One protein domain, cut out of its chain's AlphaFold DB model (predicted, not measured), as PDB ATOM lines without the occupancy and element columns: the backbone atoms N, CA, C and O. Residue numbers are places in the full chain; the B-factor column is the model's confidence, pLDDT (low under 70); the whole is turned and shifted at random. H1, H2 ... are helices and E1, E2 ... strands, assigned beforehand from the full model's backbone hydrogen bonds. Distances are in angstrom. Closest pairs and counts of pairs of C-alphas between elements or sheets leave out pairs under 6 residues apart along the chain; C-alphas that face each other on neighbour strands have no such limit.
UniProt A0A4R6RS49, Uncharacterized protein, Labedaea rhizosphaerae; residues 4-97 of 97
ATOM      1  N   ALA A   4     -39.713  48.722  30.512       87.44
ATOM      2  CA  ALA A   4     -40.916  47.931  30.255       87.44
ATOM      3  C   ALA A   4     -40.782  46.958  29.063       87.44
ATOM      4  O   ALA A   4     -41.318  45.851  29.101       87.44
ATOM      5  N   GLN A   5     -40.069  47.333  27.993       86.62
ATOM      6  CA  GLN A   5     -39.799  46.429  26.867       86.62
ATOM      7  C   GLN A   5     -38.814  45.321  27.249       86.62
ATOM      8  O   GLN A   5     -38.963  44.198  26.772       86.62
ATOM      9  N   ALA A   6     -37.830  45.622  28.101       88.12
ATOM     10  CA  ALA A   6     -36.876  44.629  28.585       88.12
ATOM     11  C   ALA A   6     -37.556  43.603  29.508       88.12
ATOM     12  O   ALA A   6     -37.359  42.403  29.331       88.12
ATOM     13  N   GLU A   7     -38.417  44.059  30.423       87.75
ATOM     14  CA  GLU A   7     -39.212  43.183  31.294       87.75
ATOM     15  C   GLU A   7     -40.169  42.295  30.496       87.75
ATOM     16  O   GLU A   7     -40.246  41.089  30.734       87.75
ATOM     17  N   ARG A   8     -40.850  42.861  29.491       87.38
ATOM     18  CA  ARG A   8     -41.727  42.085  28.610       87.38
ATOM     19  C   ARG A   8     -40.955  41.006  27.848       87.38
ATOM     20  O   ARG A   8     -41.400  39.864  27.816       87.38
ATOM     21  N   ALA A   9     -39.806  41.346  27.264       88.81
ATOM     22  CA  ALA A   9     -38.982  40.384  26.533       88.81
ATOM     23  C   ALA A   9     -38.456  39.262  27.447       88.81
ATOM     24  O   ALA A   9     -38.431  38.099  27.045       88.81
ATOM     25  N   ALA A  10     -38.087  39.587  28.690       86.81
ATOM     26  CA  ALA A  10     -37.673  38.598  29.683       86.81
ATOM     27  C   ALA A  10     -38.828  37.661  30.087       86.81
ATOM     28  O   ALA A  10     -38.629  36.450  30.177       86.81
ATOM     29  N   ALA A  11     -40.039  38.195  30.276       84.38
ATOM     30  CA  ALA A  11     -41.226  37.396  30.576       84.38
ATOM     31  C   ALA A  11     -41.637  36.490  29.399       84.38
ATOM     32  O   ALA A  11     -41.964  35.324  29.606       84.38
ATOM     33  N   GLU A  12     -41.573  36.991  28.162       85.62
ATOM     34  CA  GLU A  12     -41.827  36.196  26.951       85.62
ATOM     35  C   GLU A  12     -40.809  35.054  26.810       85.62
ATOM     36  O   GLU A  12     -41.194  33.916  26.537       85.62
ATOM     37  N   ALA A  13     -39.525  35.325  27.072       86.44
ATOM     38  CA  ALA A  13     -38.485  34.302  27.082       86.44
ATOM     39  C   ALA A  13     -38.705  33.258  28.189       86.44
ATOM     40  O   ALA A  13     -38.503  32.072  27.949       86.44
ATOM     41  N   ALA A  14     -39.149  33.664  29.381       84.00
ATOM     42  CA  ALA A  14     -39.461  32.728  30.462       84.00
ATOM     43  C   ALA A  14     -40.607  31.776  30.078       84.00
ATOM     44  O   ALA A  14     -40.460  30.568  30.229       84.00
ATOM     45  N   LEU A  15     -41.696  32.300  29.499       82.56
ATOM     46  CA  LEU A  15     -42.837  31.489  29.047       82.56
ATOM     47  C   LEU A  15     -42.476  30.539  27.898       82.56
ATOM     48  O   LEU A  15     -42.997  29.432  27.834       82.56
ATOM     49  N   ALA A  16     -41.595  30.959  26.985       82.62
ATOM     50  CA  ALA A  16     -41.145  30.117  25.877       82.62
ATOM     51  C   ALA A  16     -40.289  28.923  26.336       82.62
ATOM     52  O   ALA A  16     -40.196  27.930  25.620       82.62
ATOM     53  N   ASN A  17     -39.662  29.025  27.512       81.25
ATOM     54  CA  ASN A  17     -38.841  27.965  28.097       81.25
ATOM     55  C   ASN A  17     -39.602  27.100  29.113       81.25
ATOM     56  O   ASN A  17     -39.010  26.174  29.673       81.25
ATOM     57  N   THR A  18     -40.889  27.365  29.363       76.75
ATOM     58  CA  THR A  18     -41.705  26.471  30.185       76.75
ATOM     59  C   THR A  18     -41.923  25.155  29.427       76.75
ATOM     60  O   THR A  18     -42.426  25.182  28.301       76.75
ATOM     61  N   PRO A  19     -41.586  23.993  30.019       72.31
ATOM     62  CA  PRO A  19     -41.919  22.700  29.436       72.31
ATOM     63  C   PRO A  19     -43.428  22.588  29.218       72.31
ATOM     64  O   PRO A  19     -44.203  22.886  30.129       72.31
ATOM     65  N   GLU A  20     -43.854  22.118  28.046       69.31
ATOM     66  CA  GLU A  20     -45.256  21.740  27.869       69.31
ATOM     67  C   GLU A  20     -45.616  20.697  28.932       69.31
ATOM     68  O   GLU A  20     -44.933  19.681  29.092       69.31
ATOM     69  N   GLY A  21     -46.660  20.988  29.713       66.81
ATOM     70  CA  GLY A  21     -47.140  20.067  30.734       66.81
ATOM     71  C   GLY A  21     -47.467  18.713  30.109       66.81
ATOM     72  O   GLY A  21     -47.971  18.653  28.986       66.81
ATOM     73  N   ALA A  22     -47.182  17.631  30.836       73.06
ATOM     74  CA  ALA A  22     -47.525  16.288  30.393       73.06
ATOM     75  C   ALA A  22     -49.023  16.231  30.051       73.06
ATOM     76  O   ALA A  22     -49.875  16.430  30.919       73.06
ATOM     77  N   GLN A  23     -49.333  16.008  28.774       79.19
ATOM     78  CA  GLN A  23     -50.708  15.836  28.329       79.19
ATOM     79  C   GLN A  23     -51.129  14.409  28.660       79.19
ATOM     80  O   GLN A  23     -50.568  13.458  28.121       79.19
ATOM     81  N   LEU A  24     -52.099  14.272  29.561       84.94
ATOM     82  CA  LEU A  24     -52.743  12.991  29.820       84.94
ATOM     83  C   LEU A  24     -53.672  12.658  28.653       84.94
ATOM     84  O   LEU A  24     -54.465  13.497  28.218       84.94
ATOM     85  N   THR A  25     -53.586  11.427  28.161       91.62
ATOM     86  CA  THR A  25     -54.564  10.889  27.219       91.62
ATOM     87  C   THR A  25     -55.902  10.661  27.916       91.62
ATOM     88  O   THR A  25     -55.975  10.460  29.129       91.62
ATOM     89  N   ASP A  26     -56.979  10.635  27.134       90.12
ATOM     90  CA  ASP A  26     -58.315  10.328  27.650       90.12
ATOM     91  C   ASP A  26     -58.352   8.972  28.382       90.12
ATOM     92  O   ASP A  26     -58.928   8.860  29.462       90.12
ATOM     93  N   ALA A  27     -57.652   7.966  27.851       92.44
ATOM     94  CA  ALA A  27     -57.550   6.648  28.472       92.44
ATOM     95  C   ALA A  27     -56.826   6.686  29.828       92.44
ATOM     96  O   ALA A  27     -57.253   6.018  30.767       92.44
ATOM     97  N   GLU A  28     -55.756   7.476  29.958       92.81
ATOM     98  CA  GLU A  28     -55.052   7.646  31.235       92.81
ATOM     99  C   GLU A  28     -55.925   8.368  32.265       92.81
ATOM    100  O   GLU A  28     -55.960   7.957  33.423       92.81
ATOM    101  N   ILE A  29     -56.681   9.391  31.849       91.19
ATOM    102  CA  ILE A  29     -57.638  10.088  32.722       91.19
ATOM    103  C   ILE A  29     -58.694   9.105  33.239       91.19
ATOM    104  O   ILE A  29     -58.938   9.050  34.444       91.19
ATOM    105  N   HIS A  30     -59.291   8.300  32.356       91.19
ATOM    106  CA  HIS A  30     -60.287   7.305  32.756       91.19
ATOM    107  C   HIS A  30     -59.693   6.225  33.667       91.19
ATOM    108  O   HIS A  30     -60.289   5.915  34.691       91.19
ATOM    109  N   ALA A  31     -58.478   5.741  33.391       94.12
ATOM    110  CA  ALA A  31     -57.798   4.787  34.267       94.12
ATOM    111  C   ALA A  31     -57.532   5.365  35.671       94.12
ATOM    112  O   ALA A  31     -57.660   4.662  36.676       94.12
ATOM    113  N   MET A  32     -57.192   6.655  35.767       91.88
ATOM    114  CA  MET A  32     -57.050   7.337  37.055       91.88
ATOM    115  C   MET A  32     -58.388   7.440  37.788       91.88
ATOM    116  O   MET A  32     -58.423   7.202  38.993       91.88
ATOM    117  N   ILE A  33     -59.477   7.763  37.087       89.75
ATOM    118  CA  ILE A  33     -60.825   7.797  37.673       89.75
ATOM    119  C   ILE A  33     -61.216   6.405  38.187       89.75
ATOM    120  O   ILE A  33     -61.626   6.286  39.340       89.75
ATOM    121  N   ASP A  34     -61.000   5.355  37.393       90.06
ATOM    122  CA  ASP A  34     -61.296   3.968  37.768       90.06
ATOM    123  C   ASP A  34     -60.487   3.513  38.994       90.06
ATOM    124  O   ASP A  34     -60.986   2.770  39.843       90.06
ATOM    125  N   SER A  35     -59.248   4.000  39.139       92.00
ATOM    126  CA  SER A  35     -58.387   3.688  40.290       92.00
ATOM    127  C   SER A  35     -58.939   4.191  41.630       92.00
ATOM    128  O   SER A  35     -58.554   3.679  42.682       92.00
ATOM    129  N   LEU A  36     -59.860   5.161  41.607       87.00
ATOM    130  CA  LEU A  36     -60.528   5.666  42.806       87.00
ATOM    131  C   LEU A  36     -61.578   4.677  43.350       87.00
ATOM    132  O   LEU A  36     -62.022   4.831  44.489       87.00
ATOM    133  N   GLY A  37     -61.946   3.656  42.569       86.19
ATOM    134  CA  GLY A  37     -62.934   2.644  42.934       86.19
ATOM    135  C   GLY A  37     -64.373   3.170  42.928       86.19
ATOM    136  O   GLY A  37     -64.682   4.205  42.338       86.19
ATOM    137  N   ASP A  38     -65.278   2.454  43.601       82.69
ATOM    138  CA  ASP A  38     -66.686   2.855  43.717       82.69
ATOM    139  C   ASP A  38     -66.867   3.954  44.777       82.69
ATOM    140  O   ASP A  38     -67.299   3.725  45.910       82.69
ATOM    141  N   ILE A  39     -66.506   5.182  44.402       80.56
ATOM    142  CA  ILE A  39     -66.677   6.356  45.262       80.56
ATOM    143  C   ILE A  39     -68.167   6.614  45.544       80.56
ATOM    144  O   ILE A  39     -68.506   7.138  46.605       80.56
ATOM    145  N   GLY A  40     -69.064   6.237  44.625       74.56
ATOM    146  CA  GLY A  40     -70.507   6.420  44.778       74.56
ATOM    147  C   GLY A  40     -71.049   5.664  45.988       74.56
ATOM    148  O   GLY A  40     -71.728   6.258  46.829       74.56
ATOM    149  N   ALA A  41     -70.671   4.392  46.130       76.44
ATOM    150  CA  ALA A  41     -71.002   3.591  47.307       76.44
ATOM    151  C   ALA A  41     -70.433   4.201  48.600       76.44
ATOM    152  O   ALA A  41     -71.143   4.309  49.598       76.44
ATOM    153  N   VAL A  42     -69.185   4.681  48.575       77.44
ATOM    154  CA  VAL A  42     -68.539   5.314  49.742       77.44
ATOM    155  C   VAL A  42     -69.226   6.628  50.141       77.44
ATOM    156  O   VAL A  42     -69.332   6.945  51.327       77.44
ATOM    157  N   MET A  43     -69.708   7.405  49.167       79.38
ATOM    158  CA  MET A  43     -70.437   8.652  49.418       79.38
ATOM    159  C   MET A  43     -71.875   8.422  49.895       79.38
ATOM    160  O   MET A  43     -72.389   9.268  50.626       79.38
ATOM    161  N   GLY A  44     -72.511   7.304  49.528       77.00
ATOM    162  CA  GLY A  44     -73.881   6.969  49.940       77.00
ATOM    163  C   GLY A  44     -74.069   6.915  51.460       77.00
ATOM    164  O   GLY A  44     -75.096   7.365  51.968       77.00
ATOM    165  N   ASP A  45     -73.041   6.472  52.187       74.31
ATOM    166  CA  ASP A  45     -73.039   6.390  53.654       74.31
ATOM    167  C   ASP A  45     -72.471   7.650  54.341       74.31
ATOM    168  O   ASP A  45     -72.417   7.748  55.574       74.31
ATOM    169  N   ALA A  46     -72.015   8.641  53.568       81.12
ATOM    170  CA  ALA A  46     -71.354   9.814  54.117       81.12
ATOM    171  C   ALA A  46     -72.347  10.777  54.788       81.12
ATOM    172  O   ALA A  46     -73.448  11.050  54.311       81.12
ATOM    173  N   ARG A  47     -71.924  11.381  55.907       83.62
ATOM    174  CA  ARG A  47     -72.736  12.390  56.602       83.62
ATOM    175  C   ARG A  47     -72.967  13.607  55.686       83.62
ATOM    176  O   ARG A  47     -71.989  14.110  55.125       83.62
ATOM    177  N   PRO A  48     -74.185  14.182  55.633       82.81
ATOM    178  CA  PRO A  48     -74.498  15.313  54.751       82.81
ATOM    179  C   PRO A  48     -73.551  16.515  54.888       82.81
ATOM    180  O   PRO A  48     -73.174  17.130  53.893       82.81
ATOM    181  N   GLY A  49     -73.104  16.832  56.109       80.75
ATOM    182  CA  GLY A  49     -72.146  17.921  56.341       80.75
ATOM    183  C   GLY A  49     -70.763  17.674  55.723       80.75
ATOM    184  O   GLY A  49     -70.117  18.615  55.265       80.75
ATOM    185  N   THR A  50     -70.321  16.415  55.660       83.88
ATOM    186  CA  THR A  50     -69.058  16.033  55.012       83.88
ATOM    187  C   THR A  50     -69.179  16.136  53.493       83.88
ATOM    188  O   THR A  50     -68.284  16.686  52.853       83.88
ATOM    189  N   LEU A  51     -70.309  15.700  52.925       86.88
ATOM    190  CA  LEU A  51     -70.595  15.836  51.492       86.88
ATOM    191  C   LEU A  51     -70.665  17.304  51.058       86.88
ATOM    192  O   LEU A  51     -70.068  17.677  50.053       86.88
ATOM    193  N   ALA A  52     -71.310  18.165  51.848       86.44
ATOM    194  CA  ALA A  52     -71.388  19.594  51.552       86.44
ATOM    195  C   ALA A  52     -70.000  20.255  51.486       86.44
ATOM    196  O   ALA A  52     -69.736  21.076  50.606       86.44
ATOM    197  N   ARG A  53     -69.094  19.882  52.401       87.38
ATOM    198  CA  ARG A  53     -67.712  20.371  52.375       87.38
ATOM    199  C   ARG A  53     -66.956  19.850  51.155       87.38
ATOM    200  O   ARG A  53     -66.300  20.638  50.487       87.38
ATOM    201  N   LEU A  54     -67.098  18.563  50.844       88.00
ATOM    202  CA  LEU A  54     -66.479  17.962  49.667       88.00
ATOM    203  C   LEU A  54     -66.926  18.658  48.374       88.00
ATOM    204  O   LEU A  54     -66.086  19.059  47.577       88.00
ATOM    205  N   TYR A  55     -68.231  18.870  48.188       89.12
ATOM    206  CA  TYR A  55     -68.756  19.569  47.012       89.12
ATOM    207  C   TYR A  55     -68.225  20.998  46.907       89.12
ATOM    208  O   TYR A  55     -67.845  21.432  45.821       89.12
ATOM    209  N   LYS A  56     -68.104  21.711  48.032       88.44
ATOM    210  CA  LYS A  56     -67.474  23.035  48.059       88.44
ATOM    211  C   LYS A  56     -66.009  22.984  47.617       88.44
ATOM    212  O   LYS A  56     -65.600  23.819  46.811       88.44
ATOM    213  N   ASP A  57     -65.235  22.036  48.136       87.44
ATOM    214  CA  ASP A  57     -63.805  21.913  47.837       87.44
ATOM    215  C   ASP A  57     -63.568  21.505  46.368       87.44
ATOM    216  O   ASP A  57     -62.630  21.991  45.738       87.44
ATOM    217  N   LEU A  58     -64.475  20.709  45.790       85.88
ATOM    218  CA  LEU A  58     -64.497  20.367  44.363       85.88
ATOM    219  C   LEU A  58     -65.027  21.496  43.461       85.88
ATOM    220  O   LEU A  58     -64.938  21.396  42.238       85.88
ATOM    221  N   GLY A  59     -65.594  22.565  44.031       89.31
ATOM    222  CA  GLY A  59     -66.269  23.607  43.258       89.31
ATOM    223  C   GLY A  59     -67.500  23.087  42.505       89.31
ATOM    224  O   GLY A  59     -67.777  23.554  41.399       89.31
ATOM    225  N   LEU A  60     -68.201  22.104  43.079       91.31
ATOM    226  CA  LEU A  60     -69.412  21.497  42.538       91.31
ATOM    227  C   LEU A  60     -70.656  22.150  43.152       91.31
ATOM    228  O   LEU A  60     -70.847  22.138  44.369       91.31
ATOM    229  N   ALA A  61     -71.525  22.682  42.297       92.12
ATOM    230  CA  ALA A  61     -72.828  23.218  42.667       92.12
ATOM    231  C   ALA A  61     -73.940  22.380  42.032       92.12
ATOM    232  O   ALA A  61     -73.901  22.090  40.836       92.12
ATOM    233  N   LEU A  62     -74.940  22.017  42.834       92.25
ATOM    234  CA  LEU A  62     -76.131  21.299  42.389       92.25
ATOM    235  C   LEU A  62     -77.352  22.196  42.584       92.25
ATOM    236  O   LEU A  62     -77.566  22.724  43.677       92.25
ATOM    237  N   ARG A  63     -78.161  22.358  41.537       94.31
ATOM    238  CA  ARG A  63     -79.420  23.110  41.579       94.31
ATOM    239  C   ARG A  63     -80.544  22.238  41.044       94.31
ATOM    240  O   ARG A  63     -80.479  21.783  39.906       94.31
ATOM    241  N   TYR A  64     -81.567  22.025  41.862       95.12
ATOM    242  CA  TYR A  64     -82.774  21.320  41.449       95.12
ATOM    243  C   TYR A  64     -83.779  22.302  40.850       95.12
ATOM    244  O   TYR A  64     -84.081  23.318  41.472       95.12
ATOM    245  N   GLU A  65     -84.305  21.973  39.673       95.75
ATOM    246  CA  GLU A  65     -85.361  22.724  38.999       95.75
ATOM    247  C   GLU A  65     -86.656  21.903  38.959       95.75
ATOM    248  O   GLU A  65     -86.807  21.021  38.107       95.75
ATOM    249  N   PRO A  66     -87.615  22.183  39.866       94.06
ATOM    250  CA  PRO A  66     -88.833  21.388  39.992       94.06
ATOM    251  C   PRO A  66     -89.688  21.362  38.722       94.06
ATOM    252  O   PRO A  66     -90.293  20.338  38.417       94.06
ATOM    253  N   GLY A  67     -89.726  22.469  37.973       95.75
ATOM    254  CA  GLY A  67     -90.506  22.570  36.735       95.75
ATOM    255  C   GLY A  67     -90.007  21.647  35.622       95.75
ATOM    256  O   GLY A  67     -90.773  21.285  34.736       95.75
ATOM    257  N   GLU A  68     -88.743  21.234  35.691       95.12
ATOM    258  CA  GLU A  68     -88.104  20.370  34.698       95.12
ATOM    259  C   GLU A  68     -87.825  18.958  35.221       95.12
ATOM    260  O   GLU A  68     -87.322  18.132  34.459       95.12
ATOM    261  N   GLN A  69     -88.104  18.704  36.508       95.25
ATOM    262  CA  GLN A  69     -87.713  17.484  37.226       95.25
ATOM    263  C   GLN A  69     -86.241  17.123  36.966       95.25
ATOM    264  O   GLN A  69     -85.886  15.982  36.680       95.25
ATOM    265  N   ALA A  70     -85.374  18.137  37.013       95.50
ATOM    266  CA  ALA A  70     -83.977  18.002  36.630       95.50
ATOM    267  C   ALA A  70     -83.041  18.624  37.664       95.50
ATOM    268  O   ALA A  70     -83.367  19.612  38.327       95.50
ATOM    269  N   VAL A  71     -81.842  18.056  37.761       95.44
ATOM    270  CA  VAL A  71     -80.725  18.609  38.523       95.44
ATOM    271  C   VAL A  71     -79.686  19.150  37.549       95.44
ATOM    272  O   VAL A  71     -79.211  18.451  36.655       95.44
ATOM    273  N   TYR A  72     -79.311  20.405  37.744       95.31
ATOM    274  CA  TYR A  72     -78.194  21.041  37.066       95.31
ATOM    275  C   TYR A  72     -76.951  20.908  37.936       95.31
ATOM    276  O   TYR A  72     -76.935  21.401  39.067       95.31
ATOM    277  N   ALA A  73     -75.926  20.245  37.408       93.88
ATOM    278  CA  ALA A  73     -74.632  20.103  38.058       93.88
ATOM    279  C   ALA A  73     -73.610  21.005  37.365       93.88
ATOM    280  O   ALA A  73     -73.330  20.835  36.179       93.88
ATOM    281  N   THR A  74     -73.051  21.955  38.112       93.56
ATOM    282  CA  THR A  74     -72.027  22.885  37.631       93.56
ATOM    283  C   THR A  74     -70.720  22.629  38.368       93.56
ATOM    284  O   THR A  74     -70.660  22.777  39.586       93.56
ATOM    285  N   ALA A  75     -69.665  22.274  37.637       90.69
ATOM    286  CA  ALA A  75     -68.319  22.077  38.164       90.69
ATOM    287  C   ALA A  75     -67.407  23.233  37.743       90.69
ATOM    288  O   ALA A  75     -67.369  23.614  36.573       90.69
ATOM    289  N   SER A  76     -66.657  23.784  38.696       87.25
ATOM    290  CA  SER A  76     -65.682  24.858  38.467       87.25
ATOM    291  C   SER A  76     -64.295  24.436  38.966       87.25
ATOM    292  O   SER A  76     -63.833  24.937  39.997       87.25
ATOM    293  N   PRO A  77     -63.628  23.488  38.277       75.88
ATOM    294  CA  PRO A  77     -62.330  22.985  38.704       75.88
ATOM    295  C   PRO A  77     -61.290  24.109  38.707       75.88
ATOM    296  O   PRO A  77     -61.182  24.902  37.767       75.88
ATOM    297  N   ARG A  78     -60.487  24.173  39.773       70.88
ATOM    298  CA  ARG A  78     -59.339  25.082  39.831       70.88
ATOM    299  C   ARG A  78     -58.207  24.495  39.005       70.88
ATOM    300  O   ARG A  78     -57.491  23.608  39.449       70.88
ATOM    301  N   VAL A  79     -58.049  25.008  37.800       67.19
ATOM    302  CA  VAL A  79     -56.968  24.638  36.890       67.19
ATOM    303  C   VAL A  79     -55.833  25.648  37.030       67.19
ATOM    304  O   VAL A  79     -56.020  26.841  36.771       67.19
ATOM    305  N   ALA A  80     -54.659  25.174  37.454       59.81
ATOM    306  CA  ALA A  80     -53.440  25.975  37.423       59.81
ATOM    307  C   ALA A  80     -53.168  26.407  35.973       59.81
ATOM    308  O   ALA A  80     -53.324  25.621  35.041       59.81
ATOM    309  N   GLY A  81     -52.840  27.676  35.768       60.47
ATOM    310  CA  GLY A  81     -52.464  28.196  34.461       60.47
ATOM    311  C   GLY A  81     -51.455  29.315  34.639       60.47
ATOM    312  O   GLY A  81     -51.611  30.139  35.534       60.47
ATOM    313  N   GLU A  82     -50.428  29.338  33.798       62.00
ATOM    314  CA  GLU A  82     -49.382  30.373  33.820       62.00
ATOM    315  C   GLU A  82     -49.821  31.667  33.125       62.00
ATOM    316  O   GLU A  82     -49.160  32.696  33.226       62.00
ATOM    317  N   ARG A  83     -50.958  31.633  32.421       65.56
ATOM    318  CA  ARG A  83     -51.533  32.781  31.718       65.56
ATOM    319  C   ARG A  83     -52.686  33.392  32.504       65.56
ATOM    320  O   ARG A  83     -53.439  32.688  33.179       65.56
ATOM    321  N   VAL A  84     -52.848  34.708  32.359       65.50
ATOM    322  CA  VAL A  84     -54.002  35.442  32.889       65.50
ATOM    323  C   VAL A  84     -55.278  34.824  32.320       65.50
ATOM    324  O   VAL A  84     -55.427  34.685  31.106       65.50
ATOM    325  N   ARG A  85     -56.188  34.423  33.208       59.75
ATOM    326  CA  ARG A  85     -57.492  33.877  32.831       59.75
ATOM    327  C   ARG A  85     -58.493  35.006  32.666       59.75
ATOM    328  O   ARG A  85     -58.675  35.801  33.579       59.75
ATOM    329  N   GLU A  86     -59.187  35.000  31.538       57.00
ATOM    330  CA  GLU A  86     -60.311  35.905  31.291       57.00
ATOM    331  C   GLU A  86     -61.624  35.374  31.910       57.00
ATOM    332  O   GLU A  86     -62.531  36.153  32.186       57.00
ATOM    333  N   ALA A  87     -61.721  34.065  32.212       57.09
ATOM    334  CA  ALA A  87     -62.879  33.462  32.885       57.09
ATOM    335  C   ALA A  87     -62.565  32.130  33.604       57.09
ATOM    336  O   ALA A  87     -61.645  31.387  33.239       57.09
ATOM    337  N   ILE A  88     -63.374  31.800  34.620       59.56
ATOM    338  CA  ILE A  88     -63.486  30.445  35.181       59.56
ATOM    339  C   ILE A  88     -64.306  29.618  34.185       59.56
ATOM    340  O   ILE A  88     -65.438  29.978  33.868       59.56
ATOM    341  N   CYS A  89     -63.745  28.522  33.677       65.31
ATOM    342  CA  CYS A  89     -64.461  27.628  32.773       65.31
ATOM    343  C   CYS A  89     -65.349  26.701  33.616       65.31
ATOM    344  O   CYS A  89     -64.897  25.659  34.090       65.31
ATOM    345  N   ALA A  90     -66.576  27.141  33.894       79.56
ATOM    346  CA  ALA A  90     -67.567  26.320  34.575       79.56
ATOM    347  C   ALA A  90     -68.222  25.367  33.565       79.56
ATOM    348  O   ALA A  90     -68.765  25.801  32.549       79.56
ATOM    349  N   LEU A  91     -68.187  24.069  33.853       86.44
ATOM    350  CA  LEU A  91     -68.850  23.034  33.066       86.44
ATOM    351  C   LEU A  91     -70.203  22.746  33.702       86.44
ATOM    352  O   LEU A  91     -70.261  22.412  34.881       86.44
ATOM    353  N   THR A  92     -71.287  22.883  32.939       90.19
ATOM    354  CA  THR A  92     -72.638  22.572  33.424       90.19
ATOM    355  C   THR A  92     -73.219  21.408  32.642       90.19
ATOM    356  O   THR A  92     -73.239  21.437  31.414       90.19
ATOM    357  N   THR A  93     -73.718  20.406  33.361       93.81
ATOM    358  CA  THR A  93     -74.456  19.275  32.795       93.81
ATOM    359  C   THR A  93     -75.839  19.155  33.432       93.81
ATOM    360  O   THR A  93     -76.073  19.631  34.548       93.81
ATOM    361  N   ARG A  94     -76.767  18.532  32.705       94.50
ATOM    362  CA  ARG A  94     -78.147  18.296  33.134       94.50
ATOM    363  C   ARG A  94     -78.341  16.813  33.421       94.50
ATOM    364  O   ARG A  94     -78.036  15.975  32.578       94.50
ATOM    365  N   LEU A  95     -78.911  16.520  34.581       91.69
ATOM    366  CA  LEU A  95     -79.304  15.186  35.017       91.69
ATOM    367  C   LEU A  95     -80.827  15.159  35.155       91.69
ATOM    368  O   LEU A  95     -81.404  16.000  35.844       91.69
ATOM    369  N   THR A  96     -81.482  14.226  34.475       90.25
ATOM    370  CA  THR A  96     -82.922  13.977  34.621       90.25
ATOM    371  C   THR A  96     -83.154  13.004  35.770       90.25
ATOM    372  O   THR A  96     -82.407  12.028  35.879       90.25
ATOM    373  N   LEU A  97     -84.151  13.285  36.614       78.25
ATOM    374  CA  LEU A  97     -84.556  12.414  37.721       78.25
ATOM    375  C   LEU A  97     -85.641  11.417  37.304       78.25
ATOM    376  O   LEU A  97     -86.407  11.739  36.368       78.25
TER     377      LEU A  97
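AT A GLANCE: This is residues 4 to 97 of the 97 residues of an uncharacterized protein of Labedaea rhizosphaerae (UniProt A0A4R6RS49). An open, drawn-out model: the helices H1, H2, H3 and H4 are strung one after another in a wide bow, no helix touching another, and lead to a small three-stranded sheet of E1, E2 and E3 at the far end from H1. H4 only grazes that sheet, and a long loop, residues 76 to 90, reaches out from it between E2 and E3; residues 4 to 14, 19 to 42 and 44 to 50 stand free. The printed part has 94 residues with four named helices followed by three named strands, in the order H1 H2 H3 H4 E1 E2 E3, and its class is mixed, helices and strands. The sheet's order is E1 - E2 - E3, all antiparallel. The whole is extended, with a radius of gyration of the C-alphas of 19.5 A and spans of 57 by 33 by 25 A.

IN THESE COORDINATES: H1, residues 4 to 16, begins at C-alpha 4 at (-40.916, 47.931, 30.255) and is 18.3 A long. H2 is residues 26 to 35, 14.3 A long, and H3 is residues 39 to 44. H4, residues 48 to 57, is 14.3 A long and starts at C-alpha 48 at (-74.498, 15.313, 54.751). E1 is residues 60 to 65, 16.4 A, and E2 is residues 70 to 75, 16.3 A. E3, residues 91 to 96, is 16.8 A long and ends at C-alpha 96 at (-82.922, 13.977, 34.621).

HOW THE PARTS SIT: H1 and H2 are apart, and so are H2 and H3. H3 and H4 are close but not clearly touching, the closest C-alphas being those of Met 43 and Leu 51, 7.5 A apart; they run opposite ways at a steep tilt of 38 degrees. In H1, H2, H3 and H4 every O i to N i+4 pair is within hydrogen-bond range. H4 only grazes the sheet, with its residues 52 to 56; the closest C-alphas of H4 and E1 are those of Tyr 55 and Ala 61, 7.0 A apart. H1, H2 and H3 are not on the sheet. E1, E2 and E3 form a meander, each strand the antiparallel neighbour of the one before. E1 and E2 are a hairpin at 161 degrees, with N 61 and O 74 within hydrogen-bond range at 2.8 A. E2 and E3 are a hairpin too, at 159 degrees, with N 73 and O 93 within hydrogen-bond range at 2.9 A. E1 and E3 are the edge strands.

THE WHOLE: The two C-alphas farthest apart are those of Ala 6 and Gly 67, 58.6 A. The printed part has no cut and ends at residue 97, the chain's last. The link E2 to E3, 15 residues, is long, and the link H1 to H2, 9 residues, is short. The mean pLDDT of the printed part is 83.5, and residues 20 to 21 and 79 to 89 are under 70.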